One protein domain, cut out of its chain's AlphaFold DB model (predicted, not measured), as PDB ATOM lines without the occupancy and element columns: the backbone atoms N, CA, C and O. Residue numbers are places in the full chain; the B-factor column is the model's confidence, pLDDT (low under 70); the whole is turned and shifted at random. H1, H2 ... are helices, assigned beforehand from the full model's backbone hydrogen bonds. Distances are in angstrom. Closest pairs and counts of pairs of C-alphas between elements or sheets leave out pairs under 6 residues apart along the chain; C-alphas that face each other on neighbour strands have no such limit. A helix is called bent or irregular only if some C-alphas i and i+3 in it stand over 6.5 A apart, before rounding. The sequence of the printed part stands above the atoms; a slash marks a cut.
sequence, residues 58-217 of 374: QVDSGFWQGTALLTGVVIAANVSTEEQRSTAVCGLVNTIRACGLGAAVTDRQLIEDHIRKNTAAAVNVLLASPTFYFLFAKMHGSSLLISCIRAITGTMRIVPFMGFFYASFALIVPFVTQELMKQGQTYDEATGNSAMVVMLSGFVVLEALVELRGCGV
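AT A GLANCE: This is residues 58 to 217 of the 374 residues of the protein "Hypothetical protein" of Coccolithus braarudii (UniProt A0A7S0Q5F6). Long bent H4 runs through a slab with bent H3 and H5 packed on it, and H1 and H2 make a V over the slab, whose tip, residues 78 to 84, sticks out. The 160 printed residues hold five named helices, H1 to H5, and no named strand: all helix. The whole is only just compact, close to loose, radius of gyration of the C-alphas 18.0 A, spanning 54 by 37 by 21 A.

IN THESE COORDINATES: By hydrogen bonds H4, residues 144 to 182, H3, 107 to 139, and H5, 187 to 215, were each assigned as one helix, but they are bent: C-alphas 157 and 160 are 7.2 A apart, 127 and 130 6.9 A, 201 and 204 7.8 A. Their arms are H4a, 144 to 157, 19.9 A, H4b, 160 to 182, 33.7 A and irregular, with C-alphas 171 and 174 6.6 A apart, H3a, 107 to 127, 28.4 A, H3b, 130 to 139, H5a, 187 to 201, 20.4 A, and H5b, 204 to 215. H1, 61 to 79, 26.7 A, begins at C-alpha (106.274, 123.092, 164.630); H2, 82 to 98, measures 24.1 A; H5b ends at C-alpha (112.622, 134.575, 169.897).

HOW THE PARTS SIT: H4b touches H3a, closest C-alphas Ala 170 and Ile 115, 4.9 A, and H5a, Thr 177 and Ala 190, 4.9 A. H4a touches H3b, Ala 151 and Pro 130, 4.2 A, H5b, Gly 154 and Gly 214, 4.4 A, and H1, Arg 157 and Phe 63, 4.6 A. Helix packing is mostly crossed, few touching pairs being at a shallow tilt. H2 is close to but not clearly touching H3a, C-alphas Val 93 and Asp 107, 7.2 A. Every O i to N i+4 pair is within hydrogen-bond range in H1, H2, H3b, H4a and H5b; H3a has 14 of 17, H4b 17 of 19, H5a 9 of 11.

THE WHOLE: The farthest C-alphas, Ser 143 and Gly 184, are 55.2 A apart. The printed part has no cut and no long link, and no printed residue is under pLDDT 70.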
ATOM      1  N   GLN A  58     108.762 126.752 174.297       87.00
ATOM      2  CA  GLN A  58     108.312 127.014 172.927       87.00
ATOM      3  C   GLN A  58     108.706 125.911 171.932       87.00
ATOM      4  O   GLN A  58     109.173 126.195 170.828       87.00
ATOM      5  N   VAL A  59     108.511 124.651 172.321       87.25
ATOM      6  CA  VAL A  59     108.631 123.524 171.394       87.25
ATOM      7  C   VAL A  59     107.392 123.498 170.498       87.25
ATOM      8  O   VAL A  59     106.329 123.021 170.894       87.25
ATOM      9  N   ASP A  60     107.524 124.073 169.305       86.50
ATOM     10  CA  ASP A  60     106.461 124.211 168.308       86.50
ATOM     11  C   ASP A  60     106.826 123.514 166.983       86.50
ATOM     12  O   ASP A  60     107.840 122.824 166.871       86.50
ATOM     13  N   SER A  61     105.991 123.663 165.953       86.88
ATOM     14  CA  SER A  61     106.274 123.092 164.630       86.88
ATOM     15  C   SER A  61     107.565 123.630 164.008       86.88
ATOM     16  O   SER A  61     108.241 122.894 163.295       86.88
ATOM     17  N   GLY A  62     107.937 124.881 164.299       86.69
ATOM     18  CA  GLY A  62     109.174 125.480 163.805       86.69
ATOM     19  C   GLY A  62     110.411 124.821 164.408       86.69
ATOM     20  O   GLY A  62     111.397 124.630 163.702       86.69
ATOM     21  N   PHE A  63     110.350 124.424 165.685       90.81
ATOM     22  CA  PHE A  63     111.408 123.629 166.315       90.81
ATOM     23  C   PHE A  63     111.643 122.329 165.540       90.81
ATOM     24  O   PHE A  63     112.759 122.075 165.097       90.81
ATOM     25  N   TRP A  64     110.584 121.552 165.303       92.50
ATOM     26  CA  TRP A  64     110.694 120.258 164.627       92.50
ATOM     27  C   TRP A  64     111.131 120.373 163.167       92.50
ATOM     28  O   TRP A  64     111.946 119.573 162.716       92.50
ATOM     29  N   GLN A  65     110.636 121.378 162.440       91.19
ATOM     30  CA  GLN A  65     111.076 121.665 161.071       91.19
ATOM     31  C   GLN A  65     112.575 121.966 161.016       91.19
ATOM     32  O   GLN A  65     113.285 121.416 160.177       91.19
ATOM     33  N   GLY A  66     113.058 122.811 161.927       93.12
ATOM     34  CA  GLY A  66     114.471 123.149 162.012       93.12
ATOM     35  C   GLY A  66     115.352 121.972 162.407       93.12
ATOM     36  O   GLY A  66     116.389 121.762 161.783       93.12
ATOM     37  N   THR A  67     114.920 121.162 163.378       94.44
ATOM     38  CA  THR A  67     115.623 119.930 163.757       94.44
ATOM     39  C   THR A  67     115.696 118.955 162.589       94.44
ATOM     40  O   THR A  67     116.785 118.500 162.263       94.44
ATOM     41  N   ALA A  68     114.577 118.678 161.915       94.06
ATOM     42  CA  ALA A  68     114.553 117.770 160.771       94.06
ATOM     43  C   ALA A  68     115.476 118.250 159.640       94.06
ATOM     44  O   ALA A  68     116.231 117.454 159.085       94.06
ATOM     45  N   LEU A  69     115.457 119.553 159.335       93.50
ATOM     46  CA  LEU A  69     116.319 120.141 158.315       93.50
ATOM     47  C   LEU A  69     117.801 120.052 158.702       93.50
ATOM     48  O   LEU A  69     118.607 119.596 157.895       93.50
ATOM     49  N   LEU A  70     118.157 120.440 159.931       93.06
ATOM     50  CA  LEU A  70     119.539 120.378 160.409       93.06
ATOM     51  C   LEU A  70     120.057 118.941 160.401       93.06
ATOM     52  O   LEU A  70     121.137 118.683 159.880       93.06
ATOM     53  N   THR A  71     119.274 118.002 160.933       93.50
ATOM     54  CA  THR A  71     119.613 116.577 160.926       93.50
ATOM     55  C   THR A  71     119.793 116.068 159.501       93.50
ATOM     56  O   THR A  71     120.780 115.393 159.232       93.50
ATOM     57  N   GLY A  72     118.902 116.429 158.573       92.44
ATOM     58  CA  GLY A  72     119.020 116.055 157.164       92.44
ATOM     59  C   GLY A  72     120.310 116.566 156.522       92.44
ATOM     60  O   GLY A  72     121.022 115.789 155.893       92.44
ATOM     61  N   VAL A  73     120.650 117.842 156.730       89.06
ATOM     62  CA  VAL A  73     121.883 118.450 156.198       89.06
ATOM     63  C   VAL A  73     123.128 117.812 156.809       89.06
ATOM     64  O   VAL A  73     124.051 117.467 156.077       89.06
ATOM     65  N   VAL A  74     123.157 117.611 158.128       88.75
ATOM     66  CA  VAL A  74     124.295 116.986 158.818       88.75
ATOM     67  C   VAL A  74     124.482 115.545 158.356       88.75
ATOM     68  O   VAL A  74     125.605 115.155 158.045       88.75
ATOM     69  N   ILE A  75     123.406 114.757 158.260       89.62
ATOM     70  CA  ILE A  75     123.481 113.387 157.744       89.62
ATOM     71  C   ILE A  75     123.998 113.414 156.309       89.62
ATOM     72  O   ILE A  75     124.992 112.753 156.035       89.62
ATOM     73  N   ALA A  76     123.395 114.217 155.426       87.31
ATOM     74  CA  ALA A  76     123.819 114.330 154.033       87.31
ATOM     75  C   ALA A  76     125.307 114.693 153.916       87.31
ATOM     76  O   ALA A  76     126.029 114.054 153.154       87.31
ATOM     77  N   ALA A  77     125.789 115.651 154.708       83.94
ATOM     78  CA  ALA A  77     127.189 116.064 154.707       83.94
ATOM     79  C   ALA A  77     128.152 114.960 155.185       83.94
ATOM     80  O   ALA A  77     129.268 114.885 154.677       83.94
ATOM     81  N   ASN A  78     127.729 114.111 156.128       85.62
ATOM     82  CA  ASN A  78     128.559 113.037 156.686       85.62
ATOM     83  C   ASN A  78     128.523 111.740 155.867       85.62
ATOM     84  O   ASN A  78     129.498 110.996 155.873       85.62
ATOM     85  N   VAL A  79     127.415 111.446 155.180       90.56
ATOM     86  CA  VAL A  79     127.279 110.216 154.377       90.56
ATOM     87  C   VAL A  79     127.709 110.399 152.924       90.56
ATOM     88  O   VAL A  79     127.963 109.411 152.241       90.56
ATOM     89  N   SER A  80     127.784 111.642 152.437       87.94
ATOM     90  CA  SER A  80     128.212 111.917 151.065       87.94
ATOM     91  C   SER A  80     129.712 111.701 150.901       87.94
ATOM     92  O   SER A  80     130.530 112.242 151.648       87.94
ATOM     93  N   THR A  81     130.082 110.968 149.857       89.69
ATOM     94  CA  THR A  81     131.480 110.812 149.441       89.69
ATOM     95  C   THR A  81     132.079 112.149 148.992       89.69
ATOM     96  O   THR A  81     131.374 113.128 148.732       89.69
ATOM     97  N   GLU A  82     133.406 112.222 148.922       87.69
ATOM     98  CA  GLU A  82     134.112 113.396 148.392       87.69
ATOM     99  C   GLU A  82     133.732 113.686 146.930       87.69
ATOM    100  O   GLU A  82     133.442 114.828 146.582       87.69
ATOM    101  N   GLU A  83     133.606 112.643 146.104       87.44
ATOM    102  CA  GLU A  83     133.185 112.751 144.703       87.44
ATOM    103  C   GLU A  83     131.757 113.302 144.562       87.44
ATOM    104  O   GLU A  83     131.509 114.204 143.757       87.44
ATOM    105  N   GLN A  84     130.815 112.824 145.383       90.44
ATOM    106  CA  GLN A  84     129.440 113.336 145.394       90.44
ATOM    107  C   GLN A  84     129.382 114.811 145.799       90.44
ATOM    108  O   GLN A  84     128.644 115.588 145.190       90.44
ATOM    109  N   ARG A  85     130.174 115.212 146.801       88.12
ATOM    110  CA  ARG A  85     130.266 116.612 147.240       88.12
ATOM    111  C   ARG A  85     130.867 117.489 146.143       88.12
ATOM    112  O   ARG A  85     130.261 118.497 145.794       88.12
ATOM    113  N   SER A  86     131.968 117.060 145.526       89.12
ATOM    114  CA  SER A  86     132.588 117.765 144.397       89.12
ATOM    115  C   SER A  86     131.624 117.922 143.215       89.12
ATOM    116  O   SER A  86     131.452 119.021 142.686       89.12
ATOM    117  N   THR A  87     130.896 116.857 142.862       91.69
ATOM    118  CA  THR A  87     129.882 116.878 141.796       91.69
ATOM    119  C   THR A  87     128.756 117.866 142.104       91.69
ATOM    120  O   THR A  87     128.337 118.620 141.227       91.69
ATOM    121  N   ALA A  88     128.283 117.908 143.352       90.81
ATOM    122  CA  ALA A  88     127.259 118.859 143.776       90.81
ATOM    123  C   ALA A  88     127.755 120.313 143.704       90.81
ATOM    124  O   ALA A  88     127.024 121.182 143.228       90.81
ATOM    125  N   VAL A  89     129.000 120.576 144.119       92.06
ATOM    126  CA  VAL A  89     129.625 121.906 144.019       92.06
ATOM    127  C   VAL A  89     129.790 122.320 142.556       92.06
ATOM    128  O   VAL A  89     129.421 123.434 142.196       92.06
ATOM    129  N   CYS A  90     130.245 121.415 141.686       92.56
ATOM    130  CA  CYS A  90     130.329 121.666 140.248       92.56
ATOM    131  C   CYS A  90     128.948 121.983 139.645       92.56
ATOM    132  O   CYS A  90     128.792 122.969 138.925       92.56
ATOM    133  N   GLY A  91     127.919 121.204 139.993       93.38
ATOM    134  CA  GLY A  91     126.539 121.463 139.575       93.38
ATOM    135  C   GLY A  91     126.023 122.829 140.040       93.38
ATOM    136  O   GLY A  91     125.372 123.539 139.269       93.38
ATOM    137  N   LEU A  92     126.358 123.232 141.268       93.19
ATOM    138  CA  LEU A  92     126.027 124.548 141.812       93.19
ATOM    139  C   LEU A  92     126.706 125.672 141.022       93.19
ATOM    140  O   LEU A  92     126.020 126.594 140.581       93.19
ATOM    141  N   VAL A  93     128.019 125.580 140.794       94.06
ATOM    142  CA  VAL A  93     128.774 126.564 139.999       94.06
ATOM    143  C   VAL A  93     128.177 126.680 138.600       94.06
ATOM    144  O   VAL A  93     127.810 127.777 138.189       94.06
ATOM    145  N   ASN A  94     127.964 125.558 137.910       93.81
ATOM    146  CA  ASN A  94     127.371 125.541 136.571       93.81
ATOM    147  C   ASN A  94     125.982 126.189 136.540       93.81
ATOM    148  O   ASN A  94     125.666 126.928 135.609       93.81
ATOM    149  N   THR A  95     125.167 125.964 137.572       94.81
ATOM    150  CA  THR A  95     123.844 126.593 137.695       94.81
ATOM    151  C   THR A  95     123.967 128.109 137.851       94.81
ATOM    152  O   THR A  95     123.278 128.858 137.164       94.81
ATOM    153  N   ILE A  96     124.876 128.584 138.706       94.38
ATOM    154  CA  ILE A  96     125.114 130.021 138.914       94.38
ATOM    155  C   ILE A  96     125.640 130.678 137.627       94.38
ATOM    156  O   ILE A  96     125.175 131.755 137.247       94.38
ATOM    157  N   ARG A  97     126.554 130.012 136.913       94.38
ATOM    158  CA  ARG A  97     127.056 130.457 135.604       94.38
ATOM    159  C   ARG A  97     125.937 130.539 134.570       94.38
ATOM    160  O   ARG A  97     125.816 131.556 133.891       94.38
ATOM    161  N   ALA A  98     125.073 129.526 134.500       94.44
ATOM    162  CA  ALA A  98     123.918 129.509 133.603       94.44
ATOM    163  C   ALA A  98     122.914 130.640 133.898       94.44
ATOM    164  O   ALA A  98     122.260 131.134 132.983       94.44
ATOM    165  N   CYS A  99     122.835 131.099 135.149       93.88
ATOM    166  CA  CYS A  99     122.038 132.262 135.547       93.88
ATOM    167  C   CYS A  99     122.662 133.618 135.150       93.88
ATOM    168  O   CYS A  99     122.059 134.657 135.416       93.88
ATOM    169  N   GLY A 100     123.839 133.637 134.513       92.81
ATOM    170  CA  GLY A 100     124.451 134.846 133.951       92.81
ATOM    171  C   GLY A 100     125.622 135.429 134.746       92.81
ATOM    172  O   GLY A 100     126.017 136.569 134.483       92.81
ATOM    173  N   LEU A 101     126.193 134.686 135.704       94.19
ATOM    174  CA  LEU A 101     127.429 135.104 136.368       94.19
ATOM    175  C   LEU A 101     128.618 134.904 135.415       94.19
ATOM    176  O   LEU A 101     129.081 133.787 135.184       94.19
ATOM    177  N   GLY A 102     129.118 136.000 134.862       89.75
ATOM    178  CA  GLY A 102     130.252 136.050 133.949       89.75
ATOM    179  C   GLY A 102     131.605 135.857 134.635       89.75
ATOM    180  O   GLY A 102     131.724 135.830 135.859       89.75
ATOM    181  N   ALA A 103     132.650 135.748 133.818       89.06
ATOM    182  CA  ALA A 103     134.002 135.383 134.247       89.06
ATOM    183  C   ALA A 103     134.731 136.438 135.108       89.06
ATOM    184  O   ALA A 103     135.842 136.179 135.551       89.06
ATOM    185  N   ALA A 104     134.126 137.611 135.345       87.75
ATOM    186  CA  ALA A 104     134.703 138.660 136.193       87.75
ATOM    187  C   ALA A 104     134.861 138.222 137.659       87.75
ATOM    188  O   ALA A 104     135.789 138.662 138.324       87.75
ATOM    189  N   VAL A 105     133.969 137.350 138.137       91.50
ATOM    190  CA  VAL A 105     134.142 136.606 139.391       91.50
ATOM    191  C   VAL A 105     134.592 135.205 138.995       91.50
ATOM    192  O   VAL A 105     133.842 134.515 138.296       91.50
ATOM    193  N   THR A 106     135.794 134.783 139.387       92.44
ATOM    194  CA  THR A 106     136.334 133.452 139.042       92.44
ATOM    195  C   THR A 106     135.587 132.337 139.783       92.44
ATOM    196  O   THR A 106     134.875 132.592 140.753       92.44
ATOM    197  N   ASP A 107     135.702 131.081 139.333       93.31
ATOM    198  CA  ASP A 107     135.087 129.953 140.058       93.31
ATOM    199  C   ASP A 107     135.687 129.794 141.459       93.31
ATOM    200  O   ASP A 107     134.963 129.493 142.408       93.31
ATOM    201  N   ARG A 108     136.990 130.068 141.613       91.44
ATOM    202  CA  ARG A 108     137.659 130.062 142.917       91.44
ATOM    203  C   ARG A 108     137.091 131.146 143.833       91.44
ATOM    204  O   ARG A 108     136.650 130.811 144.924       91.44
ATOM    205  N   GLN A 109     136.984 132.389 143.360       91.88
ATOM    206  CA  GLN A 109     136.356 133.498 144.095       91.88
ATOM    207  C   GLN A 109     134.896 133.200 144.464       91.88
ATOM    208  O   GLN A 109     134.473 133.398 145.603       91.88
ATOM    209  N   LEU A 110     134.115 132.649 143.529       93.00
ATOM    210  CA  LEU A 110     132.732 132.246 143.781       93.00
ATOM    211  C   LEU A 110     132.632 131.229 144.927       93.00
ATOM    212  O   LEU A 110     131.782 131.368 145.813       93.00
ATOM    213  N   ILE A 111     133.494 130.210 144.928       92.56
ATOM    214  CA  ILE A 111     133.492 129.199 145.982       92.56
ATOM    215  C   ILE A 111     134.059 129.750 147.289       92.56
ATOM    216  O   ILE A 111     133.403 129.612 148.316       92.56
ATOM    217  N   GLU A 112     135.249 130.343 147.291       88.44
ATOM    218  CA  GLU A 112     135.952 130.741 148.515       88.44
ATOM    219  C   GLU A 112     135.306 131.963 149.175       88.44
ATOM    220  O   GLU A 112     134.955 131.905 150.358       88.44
ATOM    221  N   ASP A 113     135.069 133.038 148.422       87.19
ATOM    222  CA  ASP A 113     134.634 134.315 148.991       87.19
ATOM    223  C   ASP A 113     133.128 134.408 149.206       87.19
ATOM    224  O   ASP A 113     132.673 135.073 150.140       87.19
ATOM    225  N   HIS A 114     132.343 133.728 148.373       89.44
ATOM    226  CA  HIS A 114     130.890 133.813 148.447       89.44
ATOM    227  C   HIS A 114     130.264 132.572 149.074       89.44
ATOM    228  O   HIS A 114     129.537 132.701 150.057       89.44
ATOM    229  N   ILE A 115     130.537 131.365 148.580       91.50
ATOM    230  CA  ILE A 115     129.831 130.165 149.058       91.50
ATOM    231  C   ILE A 115     130.395 129.660 150.390       91.50
ATOM    232  O   ILE A 115     129.650 129.491 151.361       91.50
ATOM    233  N   ARG A 116     131.709 129.447 150.470       89.38
ATOM    234  CA  ARG A 116     132.401 128.888 151.635       89.38
ATOM    235  C   ARG A 116     132.308 129.834 152.828       89.38
ATOM    236  O   ARG A 116     131.845 129.404 153.884       89.38
ATOM    237  N   LYS A 117     132.643 131.120 152.659       86.69
ATOM    238  CA  LYS A 117     132.522 132.127 153.731       86.69
ATOM    239  C   LYS A 117     131.088 132.285 154.246       86.69
ATOM    240  O   LYS A 117     130.892 132.273 155.457       86.69
ATOM    241  N   ASN A 118     130.069 132.353 153.380       88.19
ATOM    242  CA  ASN A 118     128.677 132.445 153.854       88.19
ATOM    243  C   ASN A 118     128.195 131.151 154.526       88.19
ATOM    244  O   ASN A 118     127.448 131.219 155.501       88.19
ATOM    245  N   THR A 119     128.646 129.980 154.064       88.75
ATOM    246  CA  THR A 119     128.368 128.702 154.742       88.75
ATOM    247  C   THR A 119     128.976 128.696 156.145       88.75
ATOM    248  O   THR A 119     128.293 128.366 157.114       88.75
ATOM    249  N   ALA A 120     130.236 129.117 156.273       87.94
ATOM    250  CA  ALA A 120     130.926 129.219 157.554       87.94
ATOM    251  C   ALA A 120     130.245 130.229 158.486       87.94
ATOM    252  O   ALA A 120     129.961 129.913 159.638       87.94
ATOM    253  N   ALA A 121     129.880 131.405 157.971       85.31
ATOM    254  CA  ALA A 121     129.149 132.413 158.730       85.31
ATOM    255  C   ALA A 121     127.791 131.883 159.233       85.31
ATOM    256  O   ALA A 121     127.431 132.121 160.388       85.31
ATOM    257  N   ALA A 122     127.064 131.107 158.419       87.75
ATOM    258  CA  ALA A 122     125.818 130.465 158.834       87.75
ATOM    259  C   ALA A 122     126.032 129.484 159.999       87.75
ATOM    260  O   ALA A 122     125.273 129.506 160.972       87.75
ATOM    261  N   VAL A 123     127.077 128.652 159.921       88.62
ATOM    262  CA  VAL A 123     127.457 127.708 160.984       88.62
ATOM    263  C   VAL A 123     127.861 128.456 162.255       88.62
ATOM    264  O   VAL A 123     127.354 128.140 163.331       88.62
ATOM    265  N   ASN A 124     128.689 129.494 162.141       88.75
ATOM    266  CA  ASN A 124     129.152 130.295 163.276       88.75
ATOM    267  C   ASN A 124     127.989 130.951 164.023       88.75
ATOM    268  O   ASN A 124     127.915 130.879 165.250       88.75
ATOM    269  N   VAL A 125     127.025 131.525 163.296       87.25
ATOM    270  CA  VAL A 125     125.824 132.083 163.926       87.25
ATOM    271  C   VAL A 125     124.980 130.990 164.569       87.25
ATOM    272  O   VAL A 125     124.477 131.196 165.674       87.25
ATOM    273  N   LEU A 126     124.829 129.823 163.935       89.81
ATOM    274  CA  LEU A 126     124.080 128.707 164.516       89.81
ATOM    275  C   LEU A 126     124.709 128.226 165.834       89.81
ATOM    276  O   LEU A 126     123.980 127.977 166.794       89.81
ATOM    277  N   LEU A 127     126.040 128.157 165.906       90.75
ATOM    278  CA  LEU A 127     126.785 127.776 167.110       90.75
ATOM    279  C   LEU A 127     126.725 128.844 168.212       90.75
ATOM    280  O   LEU A 127     126.652 128.500 169.390       90.75
ATOM    281  N   ALA A 128     126.694 130.130 167.852       91.44
ATOM    282  CA  ALA A 128     126.582 131.236 168.808       91.44
ATOM    283  C   ALA A 128     125.139 131.496 169.291       91.44
ATOM    284  O   ALA A 128     124.917 132.055 170.369       91.44
ATOM    285  N   SER A 129     124.134 131.097 168.507       92.69
ATOM    286  CA  SER A 129     122.706 131.354 168.759       92.69
ATOM    287  C   SER A 129     122.167 130.873 170.118       92.69
ATOM    288  O   SER A 129     121.372 131.607 170.718       92.69
ATOM    289  N   PRO A 130     122.588 129.717 170.677       94.94
ATOM    290  CA  PRO A 130     122.152 129.283 172.002       94.94
ATOM    291  C   PRO A 130     122.409 130.335 173.085       94.94
ATOM    292  O   PRO A 130     121.531 130.588 173.913       94.94
ATOM    293  N   THR A 131     123.562 131.011 173.035       94.94
ATOM    294  CA  THR A 131     123.923 132.093 173.963       94.94
ATOM    295  C   THR A 131     122.916 133.237 173.895       94.94
ATOM    296  O   THR A 131     122.428 133.702 174.929       94.94
ATOM    297  N   PHE A 132     122.546 133.667 172.683       94.31
ATOM    298  CA  PHE A 132     121.570 134.738 172.491       94.31
ATOM    299  C   PHE A 132     120.214 134.372 173.097       94.31
ATOM    300  O   PHE A 132     119.675 135.122 173.912       94.31
ATOM    301  N   TYR A 133     119.661 133.212 172.735       94.75
ATOM    302  CA  TYR A 133     118.315 132.827 173.163       94.75
ATOM    303  C   TYR A 133     118.233 132.514 174.657       94.75
ATOM    304  O   TYR A 133     117.228 132.850 175.294       94.75
ATOM    305  N   PHE A 134     119.298 131.953 175.235       96.06
ATOM    306  CA  PHE A 134     119.429 131.794 176.679       96.06
ATOM    307  C   PHE A 134     119.351 133.150 177.392       96.06
ATOM    308  O   PHE A 134     118.510 133.352 178.273       96.06
ATOM    309  N   LEU A 135     120.197 134.105 176.991       95.50
ATOM    310  CA  LEU A 135     120.287 135.417 177.633       95.50
ATOM    311  C   LEU A 135     119.024 136.244 177.405       95.50
ATOM    312  O   LEU A 135     118.559 136.911 178.331       95.50
ATOM    313  N   PHE A 136     118.421 136.153 176.218       93.81
ATOM    314  CA  PHE A 136     117.156 136.811 175.911       93.81
ATOM    315  C   PHE A 136     116.036 136.296 176.821       93.81
ATOM    316  O   PHE A 136     115.283 137.086 177.391       93.81
ATOM    317  N   ALA A 137     115.929 134.979 177.013       92.38
ATOM    318  CA  ALA A 137     114.956 134.407 177.940       92.38
ATOM    319  C   ALA A 137     115.227 134.852 179.387       92.38
ATOM    320  O   ALA A 137     114.301 135.260 180.102       92.38
ATOM    321  N   LYS A 138     116.498 134.820 179.799       93.81
ATOM    322  CA  LYS A 138     116.933 135.137 181.159       93.81
ATOM    323  C   LYS A 138     116.700 136.601 181.527       93.81
ATOM    324  O   LYS A 138     116.172 136.883 182.601       93.81
ATOM    325  N   MET A 139     117.039 137.539 180.640       92.62
ATOM    326  CA  MET A 139     116.905 138.977 180.909       92.62
ATOM    327  C   MET A 139     115.446 139.421 181.088       92.62
ATOM    328  O   MET A 139     115.192 140.404 181.790       92.62
ATOM    329  N   HIS A 140     114.510 138.661 180.506       89.06
ATOM    330  CA  HIS A 140     113.063 138.849 180.613       89.06
ATOM    331  C   HIS A 140     112.406 137.993 181.715       89.06
ATOM    332  O   HIS A 140     111.184 137.860 181.753       89.06
ATOM    333  N   GLY A 141     113.198 137.425 182.630       88.25
ATOM    334  CA  GLY A 141     112.694 136.796 183.856       88.25
ATOM    335  C   GLY A 141     112.397 135.300 183.761       88.25
ATOM    336  O   GLY A 141     111.802 134.752 184.687       88.25
ATOM    337  N   SER A 142     112.817 134.615 182.691       90.56
ATOM    338  CA  SER A 142     112.687 133.152 182.620       90.56
ATOM    339  C   SER A 142     113.594 132.465 183.651       90.56
ATOM    340  O   SER A 142     114.685 132.950 183.978       90.56
ATOM    341  N   SER A 143     113.166 131.303 184.152       92.75
ATOM    342  CA  SER A 143     114.008 130.467 185.016       92.75
ATOM    343  C   SER A 143     115.238 129.955 184.254       92.75
ATOM    344  O   SER A 143     115.286 129.997 183.022       92.75
ATOM    345  N   LEU A 144     116.250 129.471 184.982       93.00
ATOM    346  CA  LEU A 144     117.457 128.912 184.363       93.00
ATOM    347  C   LEU A 144     117.110 127.753 183.416       93.00
ATOM    348  O   LEU A 144     117.506 127.780 182.256       93.00
ATOM    349  N   LEU A 145     116.292 126.805 183.885       91.94
ATOM    350  CA  LEU A 145     115.864 125.642 183.107       91.94
ATOM    351  C   LEU A 145     115.136 126.042 181.816       91.94
ATOM    352  O   LEU A 145     115.480 125.559 180.742       91.94
ATOM    353  N   ILE A 146     114.172 126.966 181.898       92.88
ATOM    354  CA  ILE A 146     113.456 127.449 180.709       92.88
ATOM    355  C   ILE A 146     114.398 128.186 179.758       92.88
ATOM    356  O   ILE A 146     114.267 128.048 178.546       92.88
ATOM    357  N   SER A 147     115.374 128.929 180.282       93.62
ATOM    358  CA  SER A 147     116.371 129.613 179.451       93.62
ATOM    359  C   SER A 147     117.248 128.614 178.690       93.62
ATOM    360  O   SER A 147     117.492 128.823 177.506       93.62
ATOM    361  N   CYS A 148     117.647 127.497 179.314       94.56
ATOM    362  CA  CYS A 148     118.367 126.413 178.635       94.56
ATOM    363  C   CYS A 148     117.524 125.774 177.524       94.56
ATOM    364  O   CYS A 148     118.012 125.581 176.415       94.56
ATOM    365  N   ILE A 149     116.244 125.493 177.787       94.00
ATOM    366  CA  ILE A 149     115.353 124.934 176.761       94.00
ATOM    367  C   ILE A 149     115.186 125.936 175.610       94.00
ATOM    368  O   ILE A 149     115.313 125.561 174.449       94.00
ATOM    369  N   ARG A 150     114.984 127.225 175.917       93.12
ATOM    370  CA  ARG A 150     114.860 128.288 174.906       93.12
ATOM    371  C   ARG A 150     116.134 128.503 174.095       93.12
ATOM    372  O   ARG A 150     116.021 128.865 172.927       93.12
ATOM    373  N   ALA A 151     117.308 128.242 174.669       94.56
ATOM    374  CA  ALA A 151     118.578 128.235 173.944       94.56
ATOM    375  C   ALA A 151     118.536 127.249 172.768       94.56
ATOM    376  O   ALA A 151     118.849 127.606 171.633       94.56
ATOM    377  N   ILE A 152     118.062 126.029 173.029       93.75
ATOM    378  CA  ILE A 152     117.952 124.963 172.030       93.75
ATOM    379  C   ILE A 152     116.810 125.265 171.057       93.75
ATOM    380  O   ILE A 152     117.004 125.256 169.841       93.75
ATOM    381  N   THR A 153     115.615 125.568 171.568       93.44
ATOM    382  CA  THR A 153     114.432 125.721 170.712       93.44
ATOM    383  C   THR A 153     114.481 126.970 169.845       93.44
ATOM    384  O   THR A 153     114.019 126.938 168.706       93.44
ATOM    385  N   GLY A 154     115.039 128.076 170.346       92.06
ATOM    386  CA  GLY A 154     115.300 129.272 169.549       92.06
ATOM    387  C   GLY A 154     116.253 128.978 168.394       92.06
ATOM    388  O   GLY A 154     115.930 129.289 167.251       92.06
ATOM    389  N   THR A 155     117.352 128.275 168.682       93.88
ATOM    390  CA  THR A 155     118.364 127.903 167.682       93.88
ATOM    391  C   THR A 155     117.790 126.989 166.603       93.88
ATOM    392  O   THR A 155     117.975 127.248 165.420       93.88
ATOM    393  N   MET A 156     117.021 125.959 166.969       94.00
ATOM    394  CA  MET A 156     116.403 125.084 165.963       94.00
ATOM    395  C   MET A 156     115.382 125.837 165.103       94.00
ATOM    396  O   MET A 156     115.383 125.689 163.886       94.00
ATOM    397  N   ARG A 157     114.552 126.711 165.690       91.31
ATOM    398  CA  ARG A 157     113.528 127.464 164.940       91.31
ATOM    399  C   ARG A 157     114.093 128.365 163.848       91.31
ATOM    400  O   ARG A 157     113.382 128.632 162.881       91.31
ATOM    401  N   ILE A 158     115.326 128.843 163.999       90.94
ATOM    402  CA  ILE A 158     115.948 129.700 162.991       90.94
ATOM    403  C   ILE A 158     116.636 128.933 161.871       90.94
ATOM    404  O   ILE A 158     116.844 129.539 160.828       90.94
ATOM    405  N   VAL A 159     116.938 127.636 162.026       91.38
ATOM    406  CA  VAL A 159     117.690 126.851 161.024       91.38
ATOM    407  C   VAL A 159     117.150 127.039 159.598       91.38
ATOM    408  O   VAL A 159     117.951 127.374 158.726       91.38
ATOM    409  N   PRO A 160     115.834 126.911 159.317       86.88
ATOM    410  CA  PRO A 160     115.336 127.043 157.945       86.88
ATOM    411  C   PRO A 160     115.510 128.455 157.384       86.88
ATOM    412  O   PRO A 160     115.867 128.631 156.221       86.88
ATOM    413  N   PHE A 161     115.286 129.468 158.220       86.00
ATOM    414  CA  PHE A 161     115.373 130.867 157.812       86.00
ATOM    415  C   PHE A 161     116.825 131.315 157.643       86.00
ATOM    416  O   PHE A 161     117.139 132.020 156.692       86.00
ATOM    417  N   MET A 162     117.713 130.864 158.531       86.69
ATOM    418  CA  MET A 162     119.155 131.081 158.452       86.69
ATOM    419  C   MET A 162     119.744 130.426 157.211       86.69
ATOM    420  O   MET A 162     120.461 131.084 156.464       86.69
ATOM    421  N   GLY A 163     119.396 129.161 156.955       84.88
ATOM    422  CA  GLY A 163     119.819 128.456 155.749       84.88
ATOM    423  C   GLY A 163     119.395 129.210 154.492       84.88
ATOM    424  O   GLY A 163     120.226 129.482 153.635       84.88
ATOM    425  N   PHE A 164     118.130 129.636 154.420       86.62
ATOM    426  CA  PHE A 164     117.639 130.430 153.293       86.62
ATOM    427  C   PHE A 164     118.351 131.782 153.158       86.62
ATOM    428  O   PHE A 164     118.726 132.169 152.052       86.62
ATOM    429  N   PHE A 165     118.554 132.494 154.267       86.81
ATOM    430  CA  PHE A 165     119.203 133.801 154.285       86.81
ATOM    431  C   PHE A 165     120.649 133.717 153.782       86.81
ATOM    432  O   PHE A 165     120.990 134.385 152.809       86.81
ATOM    433  N   TYR A 166     121.474 132.845 154.368       86.81
ATOM    434  CA  TYR A 166     122.881 132.703 153.980       86.81
ATOM    435  C   TYR A 166     123.059 132.060 152.601       86.81
ATOM    436  O   TYR A 166     123.953 132.466 151.861       86.81
ATOM    437  N   ALA A 167     122.190 131.120 152.206       88.50
ATOM    438  CA  ALA A 167     122.205 130.574 150.848       88.50
ATOM    439  C   ALA A 167     121.864 131.651 149.812       88.50
ATOM    440  O   ALA A 167     122.538 131.772 148.796       88.50
ATOM    441  N   SER A 168     120.858 132.484 150.080       88.00
ATOM    442  CA  SER A 168     120.519 133.593 149.186       88.00
ATOM    443  C   SER A 168     121.652 134.614 149.091       88.00
ATOM    444  O   SER A 168     121.929 135.107 148.004       88.00
ATOM    445  N   PHE A 169     122.343 134.891 150.199       86.62
ATOM    446  CA  PHE A 169     123.556 135.710 150.203       86.62
ATOM    447  C   PHE A 169     124.643 135.113 149.312       86.62
ATOM    448  O   PHE A 169     125.125 135.786 148.404       86.62
ATOM    449  N   ALA A 170     124.964 133.831 149.504       88.81
ATOM    450  CA  ALA A 170     125.947 133.122 148.692       88.81
ATOM    451  C   ALA A 170     125.608 133.140 147.190       88.81
ATOM    452  O   ALA A 170     126.512 133.181 146.362       88.81
ATOM    453  N   LEU A 171     124.315 133.129 146.840       90.56
ATOM    454  CA  LEU A 171     123.846 133.091 145.455       90.56
ATOM    455  C   LEU A 171     123.707 134.469 144.802       90.56
ATOM    456  O   LEU A 171     123.972 134.585 143.615       90.56
ATOM    457  N   ILE A 172     123.279 135.504 145.530       91.56
ATOM    458  CA  ILE A 172     122.941 136.821 144.953       91.56
ATOM    459  C   ILE A 172     124.132 137.777 144.986       91.56
ATOM    460  O   ILE A 172     124.348 138.522 144.029       91.56
ATOM    461  N   VAL A 173     124.915 137.759 146.068       91.00
ATOM    462  CA  VAL A 173     126.059 138.664 146.255       91.00
ATOM    463  C   VAL A 173     127.050 138.615 145.078       91.00
ATOM    464  O   VAL A 173     127.413 139.699 144.624       91.00
ATOM    465  N   PRO A 174     127.413 137.449 144.494       93.88
ATOM    466  CA  PRO A 174     128.308 137.401 143.333       93.88
ATOM    467  C   PRO A 174     127.814 138.217 142.127       93.88
ATOM    468  O   PRO A 174     128.605 138.877 141.456       93.88
ATOM    469  N   PHE A 175     126.503 138.218 141.858       94.69
ATOM    470  CA  PHE A 175     125.926 138.986 140.749       94.69
ATOM    471  C   PHE A 175     126.018 140.487 141.003       94.69
ATOM    472  O   PHE A 175     126.347 141.251 140.099       94.69
ATOM    473  N   VAL A 176     125.762 140.914 142.242       93.94
ATOM    474  CA  VAL A 176     125.894 142.322 142.625       93.94
ATOM    475  C   VAL A 176     127.362 142.749 142.590       93.94
ATOM    476  O   VAL A 176     127.655 143.818 142.064       93.94
ATOM    477  N   THR A 177     128.287 141.907 143.065       94.12
ATOM    478  CA  THR A 177     129.735 142.138 142.943       94.12
ATOM    479  C   THR A 177     130.120 142.351 141.479       94.12
ATOM    480  O   THR A 177     130.730 143.366 141.155       94.12
ATOM    481  N   GLN A 178     129.689 141.470 140.568       94.94
ATOM    482  CA  GLN A 178     129.940 141.635 139.135       94.94
ATOM    483  C   GLN A 178     129.403 142.970 138.593       94.94
ATOM    484  O   GLN A 178     130.096 143.643 137.831       94.94
ATOM    485  N   GLU A 179     128.172 143.357 138.936       94.50
ATOM    486  CA  GLU A 179     127.597 144.621 138.455       94.50
ATOM    487  C   GLU A 179     128.345 145.849 138.992       94.50
ATOM    488  O   GLU A 179     128.519 146.824 138.264       94.50
ATOM    489  N   LEU A 180     128.848 145.799 140.226       94.25
ATOM    490  CA  LEU A 180     129.691 146.861 140.783       94.25
ATOM    491  C   LEU A 180     131.075 146.905 140.119       94.25
ATOM    492  O   LEU A 180     131.582 147.991 139.840       94.25
ATOM    493  N   MET A 181     131.655 145.751 139.777       94.56
ATOM    494  CA  MET A 181     132.902 145.689 139.002       94.56
ATOM    495  C   MET A 181     132.727 146.280 137.598       94.56
ATOM    496  O   MET A 181     133.588 147.020 137.127       94.56
ATOM    497  N   LYS A 182     131.580 146.045 136.943       93.50
ATOM    498  CA  LYS A 182     131.243 146.698 135.662       93.50
ATOM    499  C   LYS A 182     131.142 148.223 135.778       93.50
ATOM    500  O   LYS A 182     131.336 148.918 134.784       93.50
ATOM    501  N   GLN A 183     130.856 148.744 136.971       93.31
ATOM    502  CA  GLN A 183     130.832 150.181 137.269       93.31
ATOM    503  C   GLN A 183     132.215 150.744 137.641       93.31
ATOM    504  O   GLN A 183     132.322 151.925 137.966       93.31
ATOM    505  N   GLY A 184     133.272 149.926 137.573       92.38
ATOM    506  CA  GLY A 184     134.656 150.342 137.794       92.38
ATOM    507  C   GLY A 184     135.180 150.136 139.215       92.38
ATOM    508  O   GLY A 184     136.283 150.591 139.499       92.38
ATOM    509  N   GLN A 185     134.431 149.469 140.104       94.00
ATOM    510  CA  GLN A 185     134.952 149.096 141.424       94.00
ATOM    511  C   GLN A 185     135.952 147.943 141.310       94.00
ATOM    512  O   GLN A 185     135.786 147.040 140.485       94.00
ATOM    513  N   THR A 186     136.968 147.948 142.173       93.00
ATOM    514  CA  THR A 186     137.842 146.777 142.339       93.00
ATOM    515  C   THR A 186     137.053 145.601 142.926       93.00
ATOM    516  O   THR A 186     135.991 145.794 143.521       93.00
ATOM    517  N   TYR A 187     137.549 144.370 142.767       89.69
ATOM    518  CA  TYR A 187     136.877 143.180 143.303       89.69
ATOM    519  C   TYR A 187     136.644 143.271 144.822       89.69
ATOM    520  O   TYR A 187     135.542 142.981 145.294       89.69
ATOM    521  N   ASP A 188     137.641 143.742 145.576       86.75
ATOM    522  CA  ASP A 188     137.566 143.856 147.036       86.75
ATOM    523  C   ASP A 188     136.526 144.895 147.476       86.75
ATOM    524  O   ASP A 188     135.699 144.637 148.360       86.75
ATOM    525  N   GLU A 189     136.502 146.059 146.818       87.38
ATOM    526  CA  GLU A 189     135.495 147.097 147.062       87.38
ATOM    527  C   GLU A 189     134.090 146.609 146.694       87.38
ATOM    528  O   GLU A 189     133.148 146.759 147.479       87.38
ATOM    529  N   ALA A 190     133.951 145.980 145.524       89.75
ATOM    530  CA  ALA A 190     132.686 145.463 145.023       89.75
ATOM    531  C   ALA A 190     132.111 144.386 145.949       89.75
ATOM    532  O   ALA A 190     130.925 144.430 146.275       89.75
ATOM    533  N   THR A 191     132.946 143.462 146.429       86.38
ATOM    534  CA  THR A 191     132.559 142.403 147.372       86.38
ATOM    535  C   THR A 191     132.159 142.971 148.732       86.38
ATOM    536  O   THR A 191     131.172 142.539 149.331       86.38
ATOM    537  N   GLY A 192     132.874 143.989 149.218       80.25
ATOM    538  CA  GLY A 192     132.514 144.683 150.453       80.25
ATOM    539  C   GLY A 192     131.173 145.421 150.366       80.25
ATOM    540  O   GLY A 192     130.414 145.430 151.339       80.25
ATOM    541  N   ASN A 193     130.876 146.024 149.213       86.81
ATOM    542  CA  ASN A 193     129.670 146.819 148.984       86.81
ATOM    543  C   ASN A 193     128.446 145.968 148.624       86.81
ATOM    544  O   ASN A 193     127.326 146.303 149.022       86.81
ATOM    545  N   SER A 194     128.632 144.857 147.909       88.56
ATOM    546  CA  SER A 194     127.540 144.009 147.432       88.56
ATOM    547  C   SER A 194     126.721 143.414 148.576       88.56
ATOM    548  O   SER A 194     125.492 143.458 148.524       88.56
ATOM    549  N   ALA A 195     127.363 142.967 149.661       81.25
ATOM    550  CA  ALA A 195     126.666 142.475 150.852       81.25
ATOM    551  C   ALA A 195     125.730 143.537 151.466       81.25
ATOM    552  O   ALA A 195     124.580 143.246 151.806       81.25
ATOM    553  N   MET A 196     126.192 144.788 151.557       81.75
ATOM    554  CA  MET A 196     125.388 145.902 152.068       81.75
ATOM    555  C   MET A 196     124.212 146.221 151.135       81.75
ATOM    556  O   MET A 196     123.087 146.394 151.605       81.75
ATOM    557  N   VAL A 197     124.448 146.258 149.819       86.06
ATOM    558  CA  VAL A 197     123.398 146.489 148.814       86.06
ATOM    559  C   VAL A 197     122.324 145.405 148.893       86.06
ATOM    560  O   VAL A 197     121.136 145.727 148.950       86.06
ATOM    561  N   VAL A 198     122.721 144.131 148.973       86.38
ATOM    562  CA  VAL A 198     121.784 143.009 149.117       86.38
ATOM    563  C   VAL A 198     120.955 143.168 150.392       86.38
ATOM    564  O   VAL A 198     119.727 143.117 150.308       86.38
ATOM    565  N   MET A 199     121.572 143.468 151.542       79.31
ATOM    566  CA  MET A 199     120.836 143.701 152.795       79.31
ATOM    567  C   MET A 199     119.786 144.808 152.674       79.31
ATOM    568  O   MET A 199     118.629 144.615 153.070       79.31
ATOM    569  N   LEU A 200     120.168 145.950 152.098       80.31
ATOM    570  CA  LEU A 200     119.292 147.115 151.947       80.31
ATOM    571  C   LEU A 200     118.198 146.917 150.884       80.31
ATOM    572  O   LEU A 200     117.153 147.556 150.974       80.31
ATOM    573  N   SER A 201     118.386 146.001 149.929       78.62
ATOM    574  CA  SER A 201     117.410 145.701 148.866       78.62
ATOM    575  C   SER A 201     116.161 144.931 149.331       78.62
ATOM    576  O   SER A 201     115.246 144.704 148.544       78.62
ATOM    577  N   GLY A 202     116.095 144.543 150.611       76.19
ATOM    578  CA  GLY A 202     114.941 143.860 151.206       76.19
ATOM    579  C   GLY A 202     115.288 142.586 151.975       76.19
ATOM    580  O   GLY A 202     114.446 142.082 152.719       76.19
ATOM    581  N   PHE A 203     116.531 142.100 151.887       82.75
ATOM    582  CA  PHE A 203     116.996 140.940 152.660       82.75
ATOM    583  C   PHE A 203     116.919 141.145 154.172       82.75
ATOM    584  O   PHE A 203     116.681 140.192 154.915       82.75
ATOM    585  N   VAL A 204     117.006 142.394 154.627       84.75
ATOM    586  CA  VAL A 204     116.779 142.753 156.029       84.75
ATOM    587  C   VAL A 204     115.392 142.337 156.549       84.75
ATOM    588  O   VAL A 204     115.226 142.080 157.738       84.75
ATOM    589  N   VAL A 205     114.384 142.202 155.680       85.12
ATOM    590  CA  VAL A 205     113.061 141.689 156.078       85.12
ATOM    591  C   VAL A 205     113.144 140.208 156.437       85.12
ATOM    592  O   VAL A 205     112.556 139.792 157.433       85.12
ATOM    593  N   LEU A 206     113.889 139.414 155.666       83.19
ATOM    594  CA  LEU A 206     114.087 137.992 155.951       83.19
ATOM    595  C   LEU A 206     114.839 137.803 157.264       83.19
ATOM    596  O   LEU A 206     114.414 136.998 158.089       83.19
ATOM    597  N   GLU A 207     115.889 138.587 157.504       84.44
ATOM    598  CA  GLU A 207     116.590 138.566 158.790       84.44
ATOM    599  C   GLU A 207     115.661 138.963 159.945       84.44
ATOM    600  O   GLU A 207     115.647 138.297 160.981       84.44
ATOM    601  N   ALA A 208     114.796 139.967 159.761       88.19
ATOM    602  CA  ALA A 208     113.813 140.319 160.781       88.19
ATOM    603  C   ALA A 208     112.877 139.146 161.118       88.19
ATOM    604  O   ALA A 208     112.533 138.936 162.284       88.19
ATOM    605  N   LEU A 209     112.489 138.349 160.117       85.44
ATOM    606  CA  LEU A 209     111.716 137.129 160.339       85.44
ATOM    607  C   LEU A 209     112.525 136.076 161.102       85.44
ATOM    608  O   LEU A 209     111.985 135.503 162.050       85.44
ATOM    609  N   VAL A 210     113.792 135.847 160.733       83.69
ATOM    610  CA  VAL A 210     114.706 134.920 161.430       83.69
ATOM    611  C   VAL A 210     114.725 135.242 162.925       83.69
ATOM    612  O   VAL A 210     114.426 134.388 163.763       83.69
ATOM    613  N   GLU A 211     115.009 136.495 163.266       87.94
ATOM    614  CA  GLU A 211     115.184 136.935 164.647       87.94
ATOM    615  C   GLU A 211     113.908 136.801 165.480       87.94
ATOM    616  O   GLU A 211     113.911 136.242 166.585       87.94
ATOM    617  N   LEU A 212     112.795 137.305 164.939       89.62
ATOM    618  CA  LEU A 212     111.506 137.298 165.619       89.62
ATOM    619  C   LEU A 212     111.009 135.863 165.822       89.62
ATOM    620  O   LEU A 212     110.557 135.520 166.922       89.62
ATOM    621  N   ARG A 213     111.131 134.999 164.803       87.94
ATOM    622  CA  ARG A 213     110.767 133.577 164.909       87.94
ATOM    623  C   ARG A 213     111.643 132.850 165.921       87.94
ATOM    624  O   ARG A 213     111.096 132.112 166.740       87.94
ATOM    625  N   GLY A 214     112.952 133.101 165.927       83.31
ATOM    626  CA  GLY A 214     113.880 132.526 166.903       83.31
ATOM    627  C   GLY A 214     113.538 132.896 168.347       83.31
ATOM    628  O   GLY A 214     113.566 132.051 169.241       83.31
ATOM    629  N   CYS A 215     113.101 134.136 168.582       88.38
ATOM    630  CA  CYS A 215     112.622 134.575 169.897       88.38
ATOM    631  C   CYS A 215     111.234 134.016 170.271       88.38
ATOM    632  O   CYS A 215     110.810 134.125 171.428       88.38
ATOM    633  N   GLY A 216     110.531 133.413 169.308       86.19
ATOM    634  CA  GLY A 216     109.221 132.788 169.459       86.19
ATOM    635  C   GLY A 216     108.023 133.665 169.142       86.19
ATOM    636  O   GLY A 216     106.900 133.292 169.472       86.19
ATOM    637  N   VAL A 217     108.234 134.804 168.486       88.25
ATOM    638  CA  VAL A 217     107.142 135.592 167.914       88.25
ATOM    639  C   VAL A 217     106.576 134.822 166.724       88.25
ATOM    640  O   VAL A 217     107.304 134.419 165.819       88.25
TER     641      VAL A 217